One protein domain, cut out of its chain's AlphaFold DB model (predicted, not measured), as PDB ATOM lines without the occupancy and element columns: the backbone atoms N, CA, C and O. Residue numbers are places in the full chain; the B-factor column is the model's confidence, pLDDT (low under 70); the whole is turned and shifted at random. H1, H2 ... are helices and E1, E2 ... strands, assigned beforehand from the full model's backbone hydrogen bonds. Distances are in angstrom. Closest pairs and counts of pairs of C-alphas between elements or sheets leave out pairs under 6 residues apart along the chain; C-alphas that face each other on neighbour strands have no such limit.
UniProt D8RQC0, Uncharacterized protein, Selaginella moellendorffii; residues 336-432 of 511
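Overview. This is residues 336 to 432 of the 511 residues of an uncharacterized protein of Selaginella moellendorffii (UniProt D8RQC0). A twisted sheet of five strands has two short helices on one face, H2 over E4 and H1 beside the strands, and its long hairpin of E4 and E5 runs on past the shorter strands E1, E2 and E3 and makes the longest axis. The last stretch, residues 418 to 432, has no named element and folds back to H2 on the side of the helices. The printed part has 97 residues, with E1, E2, E3, H1, H2, E4 and E5 along the chain; the sheet's order is E1, E2, E3, E5, E4, all antiparallel, and the class is mixed, helices and strands. The whole is compact, with a radius of gyration of the C-alphas of 14.4 A, yet elongated, spanning 48 by 30 by 20 A.

Along the chain. E1, residues 339 to 341, begins at C-alpha 339 at (179.116, -93.575, 324.168) and is 6.0 A long. E2, residues 346 to 349, measures 10.0 A, and E3, residues 354 to 358, 13.3 A. H1, residues 361 to 368, is 10.5 A long and H2, residues 372 to 380, 12.0 A. E4, residues 388 to 400, spans 34.1 A. E5, residues 406 to 417, spans 34.3 A and ends at C-alpha 417 at (190.708, -82.352, 320.815).

Arrangement. E1, E2 and E3 form a meander, each strand the antiparallel neighbour of the one before. In the hairpin of E1 and E2, N 340 and O 347 are 2.8 A apart; in that of E2 and E3, N 346 and O 357 are 2.7 A apart, both within hydrogen-bond range. E3 is antiparallel to E5 at 155 degrees, with N 356 and O 414 at 2.9 A. E5 and E4 form a hairpin at 164 degrees, with N 395 and O 411 at 2.9 A. The edge strands E1 and E4 are apart. E3, H1 and H2, and E4 make a split strand-helix-strand unit, two strands running the same way with E5 between them, and its crossover is right-handed. Both helices are on the same face of the sheet, giving two layers. H1, at a height over the sheet of 8.4 A, lies over none of the strands; its C-alpha 361 is 5.4 A from C-alpha 411 of E5, their closest pair. H2, at a height of 9.5 A, lies over E4 and only just over E5, on which 3 of its 9 C-alphas fall. H2 runs along the strands, at 11 degrees to E4 on the local plane; the closest C-alphas of the two, of Tyr 379 and Ala 389, are 5.7 A apart. H1 and H2 are close but not clearly touching, about perpendicular at 88 degrees; their closest C-alphas, of Ala 365 and Phe 372, are 7.7 A apart. In both helices every O i to N i+4 pair is within hydrogen-bond range.

Size, cuts and confidence. The two C-alphas farthest apart, of Pro 384 and Lys 403, are 48.4 A apart. The printed part has no cut, and no link between its named elements is long. The mean pLDDT of the printed part is 79.2; it is under 70 at residues 336 to 337, 351 to 352, 382 to 388, 418 to 427 and 429.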
ATOM      1  N   LEU A 336     184.698 -96.059 318.922       62.56
ATOM      2  CA  LEU A 336     184.352 -94.895 318.115       62.56
ATOM      3  C   LEU A 336     182.859 -94.814 317.866       62.56
ATOM      4  O   LEU A 336     182.188 -95.801 317.568       62.56
ATOM      5  N   ASN A 337     182.347 -93.596 317.981       66.50
ATOM      6  CA  ASN A 337     180.940 -93.239 317.910       66.50
ATOM      7  C   ASN A 337     180.051 -94.026 318.886       66.50
ATOM      8  O   ASN A 337     178.825 -93.934 318.810       66.50
ATOM      9  N   LYS A 338     180.645 -94.776 319.820       71.94
ATOM     10  CA  LYS A 338     179.950 -95.371 320.949       71.94
ATOM     11  C   LYS A 338     180.154 -94.462 322.150       71.94
ATOM     12  O   LYS A 338     181.223 -93.900 322.381       71.94
ATOM     13  N   THR A 339     179.092 -94.329 322.924       79.38
ATOM     14  CA  THR A 339     179.116 -93.575 324.168       79.38
ATOM     15  C   THR A 339     179.423 -94.530 325.314       79.38
ATOM     16  O   THR A 339     178.581 -95.348 325.684       79.38
ATOM     17  N   ILE A 340     180.612 -94.414 325.899       78.81
ATOM     18  CA  ILE A 340     180.950 -95.060 327.168       78.81
ATOM     19  C   ILE A 340     180.230 -94.286 328.269       78.81
ATOM     20  O   ILE A 340     180.447 -93.086 328.431       78.81
ATOM     21  N   SER A 341     179.363 -94.955 329.022       83.06
ATOM     22  CA  SER A 341     178.623 -94.333 330.123       83.06
ATOM     23  C   SER A 341     179.167 -94.811 331.466       83.06
ATOM     24  O   SER A 341     179.299 -96.009 331.692       83.06
ATOM     25  N   LYS A 342     179.452 -93.863 332.355       82.94
ATOM     26  CA  LYS A 342     179.660 -94.055 333.794       82.94
ATOM     27  C   LYS A 342     178.502 -93.400 334.554       82.94
ATOM     28  O   LYS A 342     177.645 -92.765 333.939       82.94
ATOM     29  N   THR A 343     178.494 -93.519 335.882       84.62
ATOM     30  CA  THR A 343     177.435 -92.999 336.769       84.62
ATOM     31  C   THR A 343     177.037 -91.554 336.453       84.62
ATOM     32  O   THR A 343     175.850 -91.263 336.307       84.62
ATOM     33  N   TYR A 344     178.023 -90.670 336.258       84.81
ATOM     34  CA  TYR A 344     177.789 -89.239 336.014       84.81
ATOM     35  C   TYR A 344     178.260 -88.724 334.660       84.81
ATOM     36  O   TYR A 344     177.846 -87.645 334.240       84.81
ATOM     37  N   SER A 345     179.096 -89.484 333.956       85.44
ATOM     38  CA  SER A 345     179.750 -89.029 332.733       85.44
ATOM     39  C   SER A 345     179.476 -89.956 331.561       85.44
ATOM     40  O   SER A 345     179.480 -91.175 331.691       85.44
ATOM     41  N   GLN A 346     179.343 -89.369 330.388       88.88
ATOM     42  CA  GLN A 346     179.255 -90.027 329.101       88.88
ATOM     43  C   GLN A 346     180.433 -89.555 328.260       88.88
ATOM     44  O   GLN A 346     180.616 -88.355 328.082       88.88
ATOM     45  N   ILE A 347     181.232 -90.481 327.751       83.88
ATOM     46  CA  ILE A 347     182.361 -90.186 326.872       83.88
ATOM     47  C   ILE A 347     182.030 -90.758 325.505       83.88
ATOM     48  O   ILE A 347     181.764 -91.949 325.378       83.88
ATOM     49  N   THR A 348     182.026 -89.912 324.484       81.06
ATOM     50  CA  THR A 348     181.839 -90.332 323.097       81.06
ATOM     51  C   THR A 348     183.077 -89.957 322.314       81.06
ATOM     52  O   THR A 348     183.409 -88.782 322.191       81.06
ATOM     53  N   LEU A 349     183.763 -90.959 321.780       73.62
ATOM     54  CA  LEU A 349     184.917 -90.740 320.922       73.62
ATOM     55  C   LEU A 349     184.432 -90.608 319.485       73.62
ATOM     56  O   LEU A 349     183.728 -91.480 318.991       73.62
ATOM     57  N   SER A 350     184.797 -89.530 318.810       72.00
ATOM     58  CA  SER A 350     184.635 -89.395 317.364       72.00
ATOM     59  C   SER A 350     186.006 -89.395 316.690       72.00
ATOM     60  O   SER A 350     187.043 -89.392 317.352       72.00
ATOM     61  N   ASN A 351     186.019 -89.352 315.359       63.22
ATOM     62  CA  ASN A 351     187.264 -89.338 314.589       63.22
ATOM     63  C   ASN A 351     188.096 -88.064 314.817       63.22
ATOM     64  O   ASN A 351     189.289 -88.059 314.546       63.22
ATOM     65  N   THR A 352     187.480 -86.975 315.278       65.44
ATOM     66  CA  THR A 352     188.150 -85.669 315.393       65.44
ATOM     67  C   THR A 352     188.169 -85.123 316.811       65.44
ATOM     68  O   THR A 352     189.045 -84.330 317.143       65.44
ATOM     69  N   VAL A 353     187.205 -85.522 317.639       74.31
ATOM     70  CA  VAL A 353     187.020 -85.003 318.997       74.31
ATOM     71  C   VAL A 353     186.540 -86.096 319.948       74.31
ATOM     72  O   VAL A 353     185.811 -87.009 319.559       74.31
ATOM     73  N   CYS A 354     186.913 -85.979 321.211       80.12
ATOM     74  CA  CYS A 354     186.324 -86.706 322.322       80.12
ATOM     75  C   CYS A 354     185.301 -85.790 323.000       80.12
ATOM     76  O   CYS A 354     185.655 -84.722 323.486       80.12
ATOM     77  N   THR A 355     184.034 -86.184 323.039       84.69
ATOM     78  CA  THR A 355     182.998 -85.434 323.754       84.69
ATOM     79  C   THR A 355     182.783 -86.060 325.121       84.69
ATOM     80  O   THR A 355     182.329 -87.205 325.212       84.69
ATOM     81  N   LYS A 356     183.059 -85.309 326.189       88.31
ATOM     82  CA  LYS A 356     182.662 -85.671 327.553       88.31
ATOM     83  C   LYS A 356     181.402 -84.903 327.921       88.31
ATOM     84  O   LYS A 356     181.355 -83.684 327.816       88.31
ATOM     85  N   ARG A 357     180.383 -85.611 328.386       90.75
ATOM     86  CA  ARG A 357     179.092 -85.048 328.772       90.75
ATOM     87  C   ARG A 357     178.707 -85.527 330.161       90.75
ATOM     88  O   ARG A 357     178.784 -86.720 330.427       90.75
ATOM     89  N   MET A 358     178.225 -84.641 331.022       91.94
ATOM     90  CA  MET A 358     177.672 -84.993 332.332       91.94
ATOM     91  C   MET A 358     176.194 -84.589 332.376       91.94
ATOM     92  O   MET A 358     175.875 -83.418 332.580       91.94
ATOM     93  N   PRO A 359     175.254 -85.527 332.133       89.56
ATOM     94  CA  PRO A 359     173.829 -85.209 332.013       89.56
ATOM     95  C   PRO A 359     173.154 -84.755 333.313       89.56
ATOM     96  O   PRO A 359     172.015 -84.298 333.262       89.56
ATOM     97  N   ARG A 360     173.805 -84.962 334.461       90.56
ATOM     98  CA  ARG A 360     173.313 -84.617 335.798       90.56
ATOM     99  C   ARG A 360     174.384 -83.810 336.527       90.56
ATOM    100  O   ARG A 360     174.902 -84.269 337.538       90.56
ATOM    101  N   TRP A 361     174.742 -82.658 335.961       92.06
ATOM    102  CA  TRP A 361     175.848 -81.841 336.460       92.06
ATOM    103  C   TRP A 361     175.699 -81.490 337.947       92.06
ATOM    104  O   TRP A 361     176.648 -81.670 338.684       92.06
ATOM    105  N   GLU A 362     174.513 -81.079 338.400       92.19
ATOM    106  CA  GLU A 362     174.281 -80.706 339.810       92.19
ATOM    107  C   GLU A 362     174.588 -81.862 340.773       92.19
ATOM    108  O   GLU A 362     175.383 -81.709 341.685       92.19
ATOM    109  N   ALA A 363     174.053 -83.058 340.502       89.31
ATOM    110  CA  ALA A 363     174.324 -84.236 341.332       89.31
ATOM    111  C   ALA A 363     175.814 -84.615 341.345       89.31
ATOM    112  O   ALA A 363     176.323 -85.110 342.341       89.31
ATOM    113  N   TYR A 364     176.496 -84.389 340.223       87.06
ATOM    114  CA  TYR A 364     177.929 -84.599 340.110       87.06
ATOM    115  C   TYR A 364     178.721 -83.554 340.921       87.06
ATOM    116  O   TYR A 364     179.570 -83.916 341.726       87.06
ATOM    117  N   ALA A 365     178.412 -82.270 340.749       87.19
ATOM    118  CA  ALA A 365     179.024 -81.166 341.481       87.19
ATOM    119  C   ALA A 365     178.883 -81.345 342.999       87.19
ATOM    120  O   ALA A 365     179.864 -81.189 343.723       87.19
ATOM    121  N   ASP A 366     177.696 -81.753 343.456       86.75
ATOM    122  CA  ASP A 366     177.406 -82.002 344.867       86.75
ATOM    123  C   ASP A 366     178.189 -83.204 345.420       86.75
ATOM    124  O   ASP A 366     178.767 -83.112 346.501       86.75
ATOM    125  N   GLU A 367     178.242 -84.328 344.691       83.81
ATOM    126  CA  GLU A 367     178.947 -85.537 345.147       83.81
ATOM    127  C   GLU A 367     180.461 -85.329 345.252       83.81
ATOM    128  O   GLU A 367     181.089 -85.811 346.194       83.81
ATOM    129  N   PHE A 368     181.047 -84.613 344.292       77.81
ATOM    130  CA  PHE A 368     182.495 -84.419 344.220       77.81
ATOM    131  C   PHE A 368     182.964 -83.090 344.826       77.81
ATOM    132  O   PHE A 368     184.167 -82.850 344.881       77.81
ATOM    133  N   GLY A 369     182.051 -82.237 345.298       81.38
ATOM    134  CA  GLY A 369     182.385 -80.938 345.887       81.38
ATOM    135  C   GLY A 369     183.045 -79.969 344.899       81.38
ATOM    136  O   GLY A 369     183.908 -79.186 345.291       81.38
ATOM    137  N   VAL A 370     182.673 -80.027 343.617       81.88
ATOM    138  CA  VAL A 370     183.299 -79.236 342.541       81.88
ATOM    139  C   VAL A 370     182.349 -78.188 341.970       81.88
ATOM    140  O   VAL A 370     181.160 -78.439 341.796       81.88
ATOM    141  N   SER A 371     182.877 -77.011 341.615       86.50
ATOM    142  CA  SER A 371     182.118 -75.984 340.888       86.50
ATOM    143  C   SER A 371     182.385 -76.036 339.381       86.50
ATOM    144  O   SER A 371     183.369 -76.622 338.916       86.50
ATOM    145  N   PHE A 372     181.511 -75.395 338.597       86.75
ATOM    146  CA  PHE A 372     181.681 -75.327 337.145       86.75
ATOM    147  C   PHE A 372     182.951 -74.559 336.782       86.75
ATOM    148  O   PHE A 372     183.689 -74.989 335.903       86.75
ATOM    149  N   GLU A 373     183.247 -73.473 337.495       85.62
ATOM    150  CA  GLU A 373     184.439 -72.647 337.294       85.62
ATOM    151  C   GLU A 373     185.724 -73.444 337.531       85.62
ATOM    152  O   GLU A 373     186.687 -73.282 336.783       85.62
ATOM    153  N   THR A 374     185.743 -74.319 338.542       79.00
ATOM    154  CA  THR A 374     186.892 -75.190 338.825       79.00
ATOM    155  C   THR A 374     187.121 -76.180 337.686       79.00
ATOM    156  O   THR A 374     188.230 -76.264 337.155       79.00
ATOM    157  N   VAL A 375     186.067 -76.871 337.241       80.69
ATOM    158  CA  VAL A 375     186.163 -77.830 336.128       80.69
ATOM    159  C   VAL A 375     186.517 -77.124 334.817       80.69
ATOM    160  O   VAL A 375     187.376 -77.590 334.068       80.69
ATOM    161  N   GLU A 376     185.910 -75.972 334.543       83.75
ATOM    162  CA  GLU A 376     186.200 -75.175 333.354       83.75
ATOM    163  C   GLU A 376     187.661 -74.706 333.338       83.75
ATOM    164  O   GLU A 376     188.337 -74.841 332.315       83.75
ATOM    165  N   ARG A 377     188.177 -74.208 334.468       80.88
ATOM    166  CA  ARG A 377     189.582 -73.803 334.613       80.88
ATOM    167  C   ARG A 377     190.526 -74.967 334.327       80.88
ATOM    168  O   ARG A 377     191.500 -74.779 333.600       80.88
ATOM    169  N   ALA A 378     190.218 -76.154 334.841       76.06
ATOM    170  CA  ALA A 378     191.035 -77.340 334.624       76.06
ATOM    171  C   ALA A 378     191.102 -77.715 333.129       76.06
ATOM    172  O   ALA A 378     192.187 -77.916 332.590       76.06
ATOM    173  N   TYR A 379     189.967 -77.694 332.423       76.19
ATOM    174  CA  TYR A 379     189.902 -77.960 330.978       76.19
ATOM    175  C   TYR A 379     190.468 -76.837 330.089       76.19
ATOM    176  O   TYR A 379     190.866 -77.101 328.951       76.19
ATOM    177  N   LYS A 380     190.518 -75.592 330.582       77.50
ATOM    178  CA  LYS A 380     191.151 -74.448 329.899       77.50
ATOM    179  C   LYS A 380     192.662 -74.362 330.123       77.50
ATOM    180  O   LYS A 380     193.313 -73.580 329.429       77.50
ATOM    181  N   CYS A 381     193.222 -75.127 331.062       70.19
ATOM    182  CA  CYS A 381     194.656 -75.128 331.326       70.19
ATOM    183  C   CYS A 381     195.415 -75.537 330.054       70.19
ATOM    184  O   CYS A 381     195.279 -76.658 329.558       70.19
ATOM    185  N   HIS A 382     196.174 -74.600 329.483       61.00
ATOM    186  CA  HIS A 382     196.893 -74.827 328.238       61.00
ATOM    187  C   HIS A 382     198.146 -75.653 328.522       61.00
ATOM    188  O   HIS A 382     199.199 -75.112 328.846       61.00
ATOM    189  N   SER A 383     198.024 -76.971 328.407       60.31
ATOM    190  CA  SER A 383     199.161 -77.883 328.417       60.31
ATOM    191  C   SER A 383     199.245 -78.590 327.067       60.31
ATOM    192  O   SER A 383     198.230 -79.119 326.605       60.31
ATOM    193  N   PRO A 384     200.432 -78.650 326.436       53.81
ATOM    194  CA  PRO A 384     200.625 -79.405 325.198       53.81
ATOM    195  C   PRO A 384     200.430 -80.920 325.388       53.81
ATOM    196  O   PRO A 384     200.380 -81.650 324.402       53.81
ATOM    197  N   TYR A 385     200.296 -81.384 326.635       51.12
ATOM    198  CA  TYR A 385     200.125 -82.789 327.013       51.12
ATOM    199  C   TYR A 385     198.721 -83.115 327.559       51.12
ATOM    200  O   TYR A 385     198.414 -84.279 327.822       51.12
ATOM    201  N   LEU A 386     197.859 -82.108 327.742       56.69
ATOM    202  CA  LEU A 386     196.465 -82.293 328.153       56.69
ATOM    203  C   LEU A 386     195.527 -82.221 326.947       56.69
ATOM    204  O   LEU A 386     195.854 -81.659 325.901       56.69
ATOM    205  N   VAL A 387     194.326 -82.789 327.092       62.53
ATOM    206  CA  VAL A 387     193.295 -82.673 326.060       62.53
ATOM    207  C   VAL A 387     192.903 -81.206 325.981       62.53
ATOM    208  O   VAL A 387     192.445 -80.632 326.969       62.53
ATOM    209  N   ARG A 388     193.053 -80.594 324.807       69.12
ATOM    210  CA  ARG A 388     192.607 -79.220 324.606       69.12
ATOM    211  C   ARG A 388     191.093 -79.232 324.537       69.12
ATOM    212  O   ARG A 388     190.528 -79.783 323.591       69.12
ATOM    213  N   ALA A 389     190.438 -78.588 325.494       75.56
ATOM    214  CA  ALA A 389     189.026 -78.295 325.343       75.56
ATOM    215  C   ALA A 389     188.839 -77.276 324.208       75.56
ATOM    216  O   ALA A 389     189.340 -76.152 324.257       75.56
ATOM    217  N   VAL A 390     188.156 -77.701 323.149       79.00
ATOM    218  CA  VAL A 390     187.740 -76.857 322.020       79.00
ATOM    219  C   VAL A 390     186.507 -76.055 322.410       79.00
ATOM    220  O   VAL A 390     186.376 -74.890 322.043       79.00
ATOM    221  N   SER A 391     185.616 -76.677 323.178       83.75
ATOM    222  CA  SER A 391     184.434 -76.039 323.732       83.75
ATOM    223  C   SER A 391     184.114 -76.631 325.103       83.75
ATOM    224  O   SER A 391     184.353 -77.813 325.354       83.75
ATOM    225  N   ILE A 392     183.602 -75.790 326.002       86.00
ATOM    226  CA  ILE A 392     183.094 -76.176 327.320       86.00
ATOM    227  C   ILE A 392     181.781 -75.430 327.497       86.00
ATOM    228  O   ILE A 392     181.739 -74.211 327.344       86.00
ATOM    229  N   ASN A 393     180.707 -76.155 327.778       90.00
ATOM    230  CA  ASN A 393     179.372 -75.590 327.879       90.00
ATOM    231  C   ASN A 393     178.640 -76.182 329.083       90.00
ATOM    232  O   ASN A 393     178.636 -77.396 329.286       90.00
ATOM    233  N   LEU A 394     177.946 -75.326 329.829       92.50
ATOM    234  CA  LEU A 394     176.936 -75.726 330.801       92.50
ATOM    235  C   LEU A 394     175.571 -75.287 330.272       92.50
ATOM    236  O   LEU A 394     175.318 -74.101 330.081       92.50
ATOM    237  N   THR A 395     174.693 -76.245 329.983       92.94
ATOM    238  CA  THR A 395     173.389 -75.980 329.360       92.94
ATOM    239  C   THR A 395     172.250 -76.490 330.227       92.94
ATOM    240  O   THR A 395     172.292 -77.608 330.736       92.94
ATOM    241  N   THR A 396     171.189 -75.699 330.380       93.19
ATOM    242  CA  THR A 396     169.964 -76.150 331.051       93.19
ATOM    243  C   THR A 396     169.031 -76.802 330.038       93.19
ATOM    244  O   THR A 396     168.570 -76.166 329.090       93.19
ATOM    245  N   VAL A 397     168.719 -78.078 330.243       92.00
ATOM    246  CA  VAL A 397     167.811 -78.851 329.395       92.00
ATOM    247  C   VAL A 397     166.531 -79.144 330.164       92.00
ATOM    248  O   VAL A 397     166.562 -79.757 331.227       92.00
ATOM    249  N   THR A 398     165.379 -78.766 329.612       92.44
ATOM    250  CA  THR A 398     164.080 -79.151 330.178       92.44
ATOM    251  C   THR A 398     163.649 -80.510 329.636       92.44
ATOM    252  O   THR A 398     163.433 -80.673 328.432       92.44
ATOM    253  N   ARG A 399     163.478 -81.497 330.517       88.06
ATOM    254  CA  ARG A 399     162.917 -82.813 330.193       88.06
ATOM    255  C   ARG A 399     161.497 -82.927 330.727       88.06
ATOM    256  O   ARG A 399     161.186 -82.416 331.792       88.06
ATOM    257  N   LYS A 400     160.625 -83.596 329.975       92.12
ATOM    258  CA  LYS A 400     159.326 -84.043 330.487       92.12
ATOM    259  C   LYS A 400     159.471 -85.477 330.970       92.12
ATOM    260  O   LYS A 400     160.010 -86.307 330.236       92.12
ATOM    261  N   ASP A 401     159.013 -85.763 332.180       89.94
ATOM    262  CA  ASP A 401     158.909 -87.138 332.658       89.94
ATOM    263  C   ASP A 401     157.749 -87.884 331.969       89.94
ATOM    264  O   ASP A 401     156.991 -87.317 331.175       89.94
ATOM    265  N   LYS A 402     157.588 -89.177 332.283       92.25
ATOM    266  CA  LYS A 402     156.499 -90.009 331.740       92.25
ATOM    267  C   LYS A 402     155.096 -89.480 332.092       92.25
ATOM    268  O   LYS A 402     154.137 -89.860 331.432       92.25
ATOM    269  N   LYS A 403     154.973 -88.618 333.108       93.69
ATOM    270  CA  LYS A 403     153.723 -87.981 333.557       93.69
ATOM    271  C   LYS A 403     153.540 -86.573 332.969       93.69
ATOM    272  O   LYS A 403     152.578 -85.889 333.302       93.69
ATOM    273  N   GLY A 404     154.449 -86.124 332.102       93.12
ATOM    274  CA  GLY A 404     154.422 -84.798 331.489       93.12
ATOM    275  C   GLY A 404     154.949 -83.664 332.375       93.12
ATOM    276  O   GLY A 404     154.985 -82.519 331.906       93.12
ATOM    277  N   LYS A 405     155.403 -83.945 333.606       94.25
ATOM    278  CA  LYS A 405     156.022 -82.948 334.490       94.25
ATOM    279  C   LYS A 405     157.356 -82.522 333.889       94.25
ATOM    280  O   LYS A 405     158.191 -83.355 333.543       94.25
ATOM    281  N   LYS A 406     157.546 -81.211 333.748       94.44
ATOM    282  CA  LYS A 406     158.801 -80.630 333.268       94.44
ATOM    283  C   LYS A 406     159.800 -80.542 334.423       94.44
ATOM    284  O   LYS A 406     159.475 -79.979 335.463       94.44
ATOM    285  N   THR A 407     161.004 -81.051 334.220       92.56
ATOM    286  CA  THR A 407     162.163 -80.863 335.093       92.56
ATOM    287  C   THR A 407     163.287 -80.226 334.288       92.56
ATOM    288  O   THR A 407     163.574 -80.642 333.165       92.56
ATOM    289  N   SER A 408     163.897 -79.179 334.832       92.56
ATOM    290  CA  SER A 408     165.109 -78.588 334.268       92.56
ATOM    291  C   SER A 408     166.312 -79.295 334.874       92.56
ATOM    292  O   SER A 408     166.342 -79.502 336.081       92.56
ATOM    293  N   ILE A 409     167.262 -79.700 334.037       91.88
ATOM    294  CA  ILE A 409     168.524 -80.311 334.463       91.88
ATOM    295  C   ILE A 409     169.684 -79.565 333.818       91.88
ATOM    296  O   ILE A 409     169.613 -79.216 332.637       91.88
ATOM    297  N   GLN A 410     170.755 -79.332 334.568       93.50
ATOM    298  CA  GLN A 410     172.001 -78.829 334.000       93.50
ATOM    299  C   GLN A 410     172.823 -79.972 333.395       93.50
ATOM    300  O   GLN A 410     172.970 -81.052 333.977       93.50
ATOM    301  N   VAL A 411     173.343 -79.726 332.197       92.12
ATOM    302  CA  VAL A 411     174.173 -80.642 331.422       92.12
ATOM    303  C   VAL A 411     175.487 -79.946 331.115       92.12
ATOM    304  O   VAL A 411     175.504 -78.954 330.384       92.12
ATOM    305  N   PHE A 412     176.572 -80.496 331.645       91.25
ATOM    306  CA  PHE A 412     177.923 -80.112 331.262       91.25
ATOM    307  C   PHE A 412     178.339 -80.884 330.009       91.25
ATOM    308  O   PHE A 412     178.075 -82.087 329.898       91.25
ATOM    309  N   GLU A 413     178.991 -80.214 329.070       89.94
ATOM    310  CA  GLU A 413     179.549 -80.817 327.864       89.94
ATOM    311  C   GLU A 413     180.882 -80.155 327.515       89.94
ATOM    312  O   GLU A 413     180.969 -78.932 327.423       89.94
ATOM    313  N   ALA A 414     181.911 -80.971 327.313       86.50
ATOM    314  CA  ALA A 414     183.221 -80.546 326.851       86.50
ATOM    315  C   ALA A 414     183.599 -81.318 325.585       86.50
ATOM    316  O   ALA A 414     183.570 -82.554 325.565       86.50
ATOM    317  N   GLU A 415     183.973 -80.594 324.536       83.75
ATOM    318  CA  GLU A 415     184.595 -81.170 323.346       83.75
ATOM    319  C   GLU A 415     186.102 -81.055 323.474       83.75
ATOM    320  O   GLU A 415     186.656 -79.965 323.607       83.75
ATOM    321  N   LEU A 416     186.766 -82.196 323.428       79.75
ATOM    322  CA  LEU A 416     188.185 -82.330 323.672       79.75
ATOM    323  C   LEU A 416     188.866 -82.743 322.371       79.75
ATOM    324  O   LEU A 416     188.498 -83.748 321.759       79.75
ATOM    325  N   GLN A 417     189.867 -81.984 321.943       71.81
ATOM    326  CA  GLN A 417     190.708 -82.352 320.815       71.81
ATOM    327  C   GLN A 417     192.003 -82.971 321.348       71.81
ATOM    328  O   GLN A 417     192.661 -82.357 322.197       71.81
ATOM    329  N   PRO A 418     192.388 -84.171 320.879       62.69
ATOM    330  CA  PRO A 418     193.681 -84.735 321.233       62.69
ATOM    331  C   PRO A 418     194.788 -83.798 320.735       62.69
ATOM    332  O   PRO A 418     194.847 -83.461 319.550       62.69
ATOM    333  N   VAL A 419     195.646 -83.344 321.646       54.62
ATOM    334  CA  VAL A 419     196.787 -82.481 321.329       54.62
ATOM    335  C   VAL A 419     197.990 -83.377 321.103       54.62
ATOM    336  O   VAL A 419     198.618 -83.785 322.064       54.62
ATOM    337  N   GLY A 420     198.264 -83.725 319.842       47.00
ATOM    338  CA  GLY A 420     199.581 -84.151 319.330       47.00
ATOM    339  C   GLY A 420     200.344 -85.306 320.007       47.00
ATOM    340  O   GLY A 420     201.415 -85.655 319.523       47.00
ATOM    341  N   GLY A 421     199.841 -85.913 321.081       49.72
ATOM    342  CA  GLY A 421     200.546 -86.876 321.921       49.72
ATOM    343  C   GLY A 421     199.837 -88.226 321.984       49.72
ATOM    344  O   GLY A 421     198.619 -88.320 321.853       49.72
ATOM    345  N   LYS A 422     200.623 -89.289 322.190       52.88
ATOM    346  CA  LYS A 422     200.145 -90.680 322.314       52.88
ATOM    347  C   LYS A 422     199.312 -90.928 323.583       52.88
ATOM    348  O   LYS A 422     198.592 -91.916 323.635       52.88
ATOM    349  N   TRP A 423     199.403 -90.040 324.574       55.97
ATOM    350  CA  TRP A 423     198.767 -90.167 325.884       55.97
ATOM    351  C   TRP A 423     198.127 -88.845 326.290       55.97
ATOM    352  O   TRP A 423     198.644 -87.776 325.965       55.97
ATOM    353  N   THR A 424     196.994 -88.903 326.985       58.97
ATOM    354  CA  THR A 424     196.333 -87.697 327.484       58.97
ATOM    355  C   THR A 424     195.645 -87.960 328.815       58.97
ATOM    356  O   THR A 424     194.918 -88.942 328.957       58.97
ATOM    357  N   ILE A 425     195.847 -87.061 329.780       65.75
ATOM    358  CA  ILE A 425     195.159 -87.105 331.073       65.75
ATOM    359  C   ILE A 425     193.721 -86.610 330.879       65.75
ATOM    360  O   ILE A 425     193.474 -85.597 330.222       65.75
ATOM    361  N   SER A 426     192.763 -87.340 331.443       65.62
ATOM    362  CA  SER A 426     191.343 -86.978 331.451       65.62
ATOM    363  C   SER A 426     190.819 -86.973 332.887       65.62
ATOM    364  O   SER A 426     191.559 -87.301 333.806       65.62
ATOM    365  N   ASN A 427     189.545 -86.622 333.080       69.75
ATOM    366  CA  ASN A 427     188.931 -86.530 334.409       69.75
ATOM    367  C   ASN A 427     189.472 -85.375 335.273       69.75
ATOM    368  O   ASN A 427     189.754 -85.547 336.454       69.75
ATOM    369  N   LEU A 428     189.615 -84.193 334.667       71.69
ATOM    370  CA  LEU A 428     190.229 -83.016 335.294       71.69
ATOM    371  C   LEU A 428     189.384 -82.394 336.415       71.69
ATOM    372  O   LEU A 428     189.871 -81.579 337.178       71.69
ATOM    373  N   GLU A 429     188.128 -82.795 336.541       69.06
ATOM    374  CA  GLU A 429     187.304 -82.564 337.731       69.06
ATOM    375  C   GLU A 429     187.863 -83.100 339.056       69.06
ATOM    376  O   GLU A 429     187.510 -82.582 340.104       69.06
ATOM    377  N   ALA A 430     188.700 -84.140 339.019       73.19
ATOM    378  CA  ALA A 430     189.364 -84.671 340.203       73.19
ATOM    379  C   ALA A 430     190.657 -83.902 340.509       73.19
ATOM    380  O   ALA A 430     191.346 -84.233 341.468       73.19
ATOM    381  N   ALA A 431     191.007 -82.904 339.688       76.38
ATOM    382  CA  ALA A 431     192.136 -82.040 339.970       76.38
ATOM    383  C   ALA A 431     191.828 -81.211 341.217       76.38
ATOM    384  O   ALA A 431     190.786 -80.561 341.319       76.38
ATOM    385  N   MET A 432     192.766 -81.233 342.149       73.38
ATOM    386  CA  MET A 432     192.699 -80.489 343.392       73.38
ATOM    387  C   MET A 432     193.909 -79.569 343.492       73.38
ATOM    388  O   MET A 432     194.968 -79.849 342.925       73.38
TER     389      MET A 432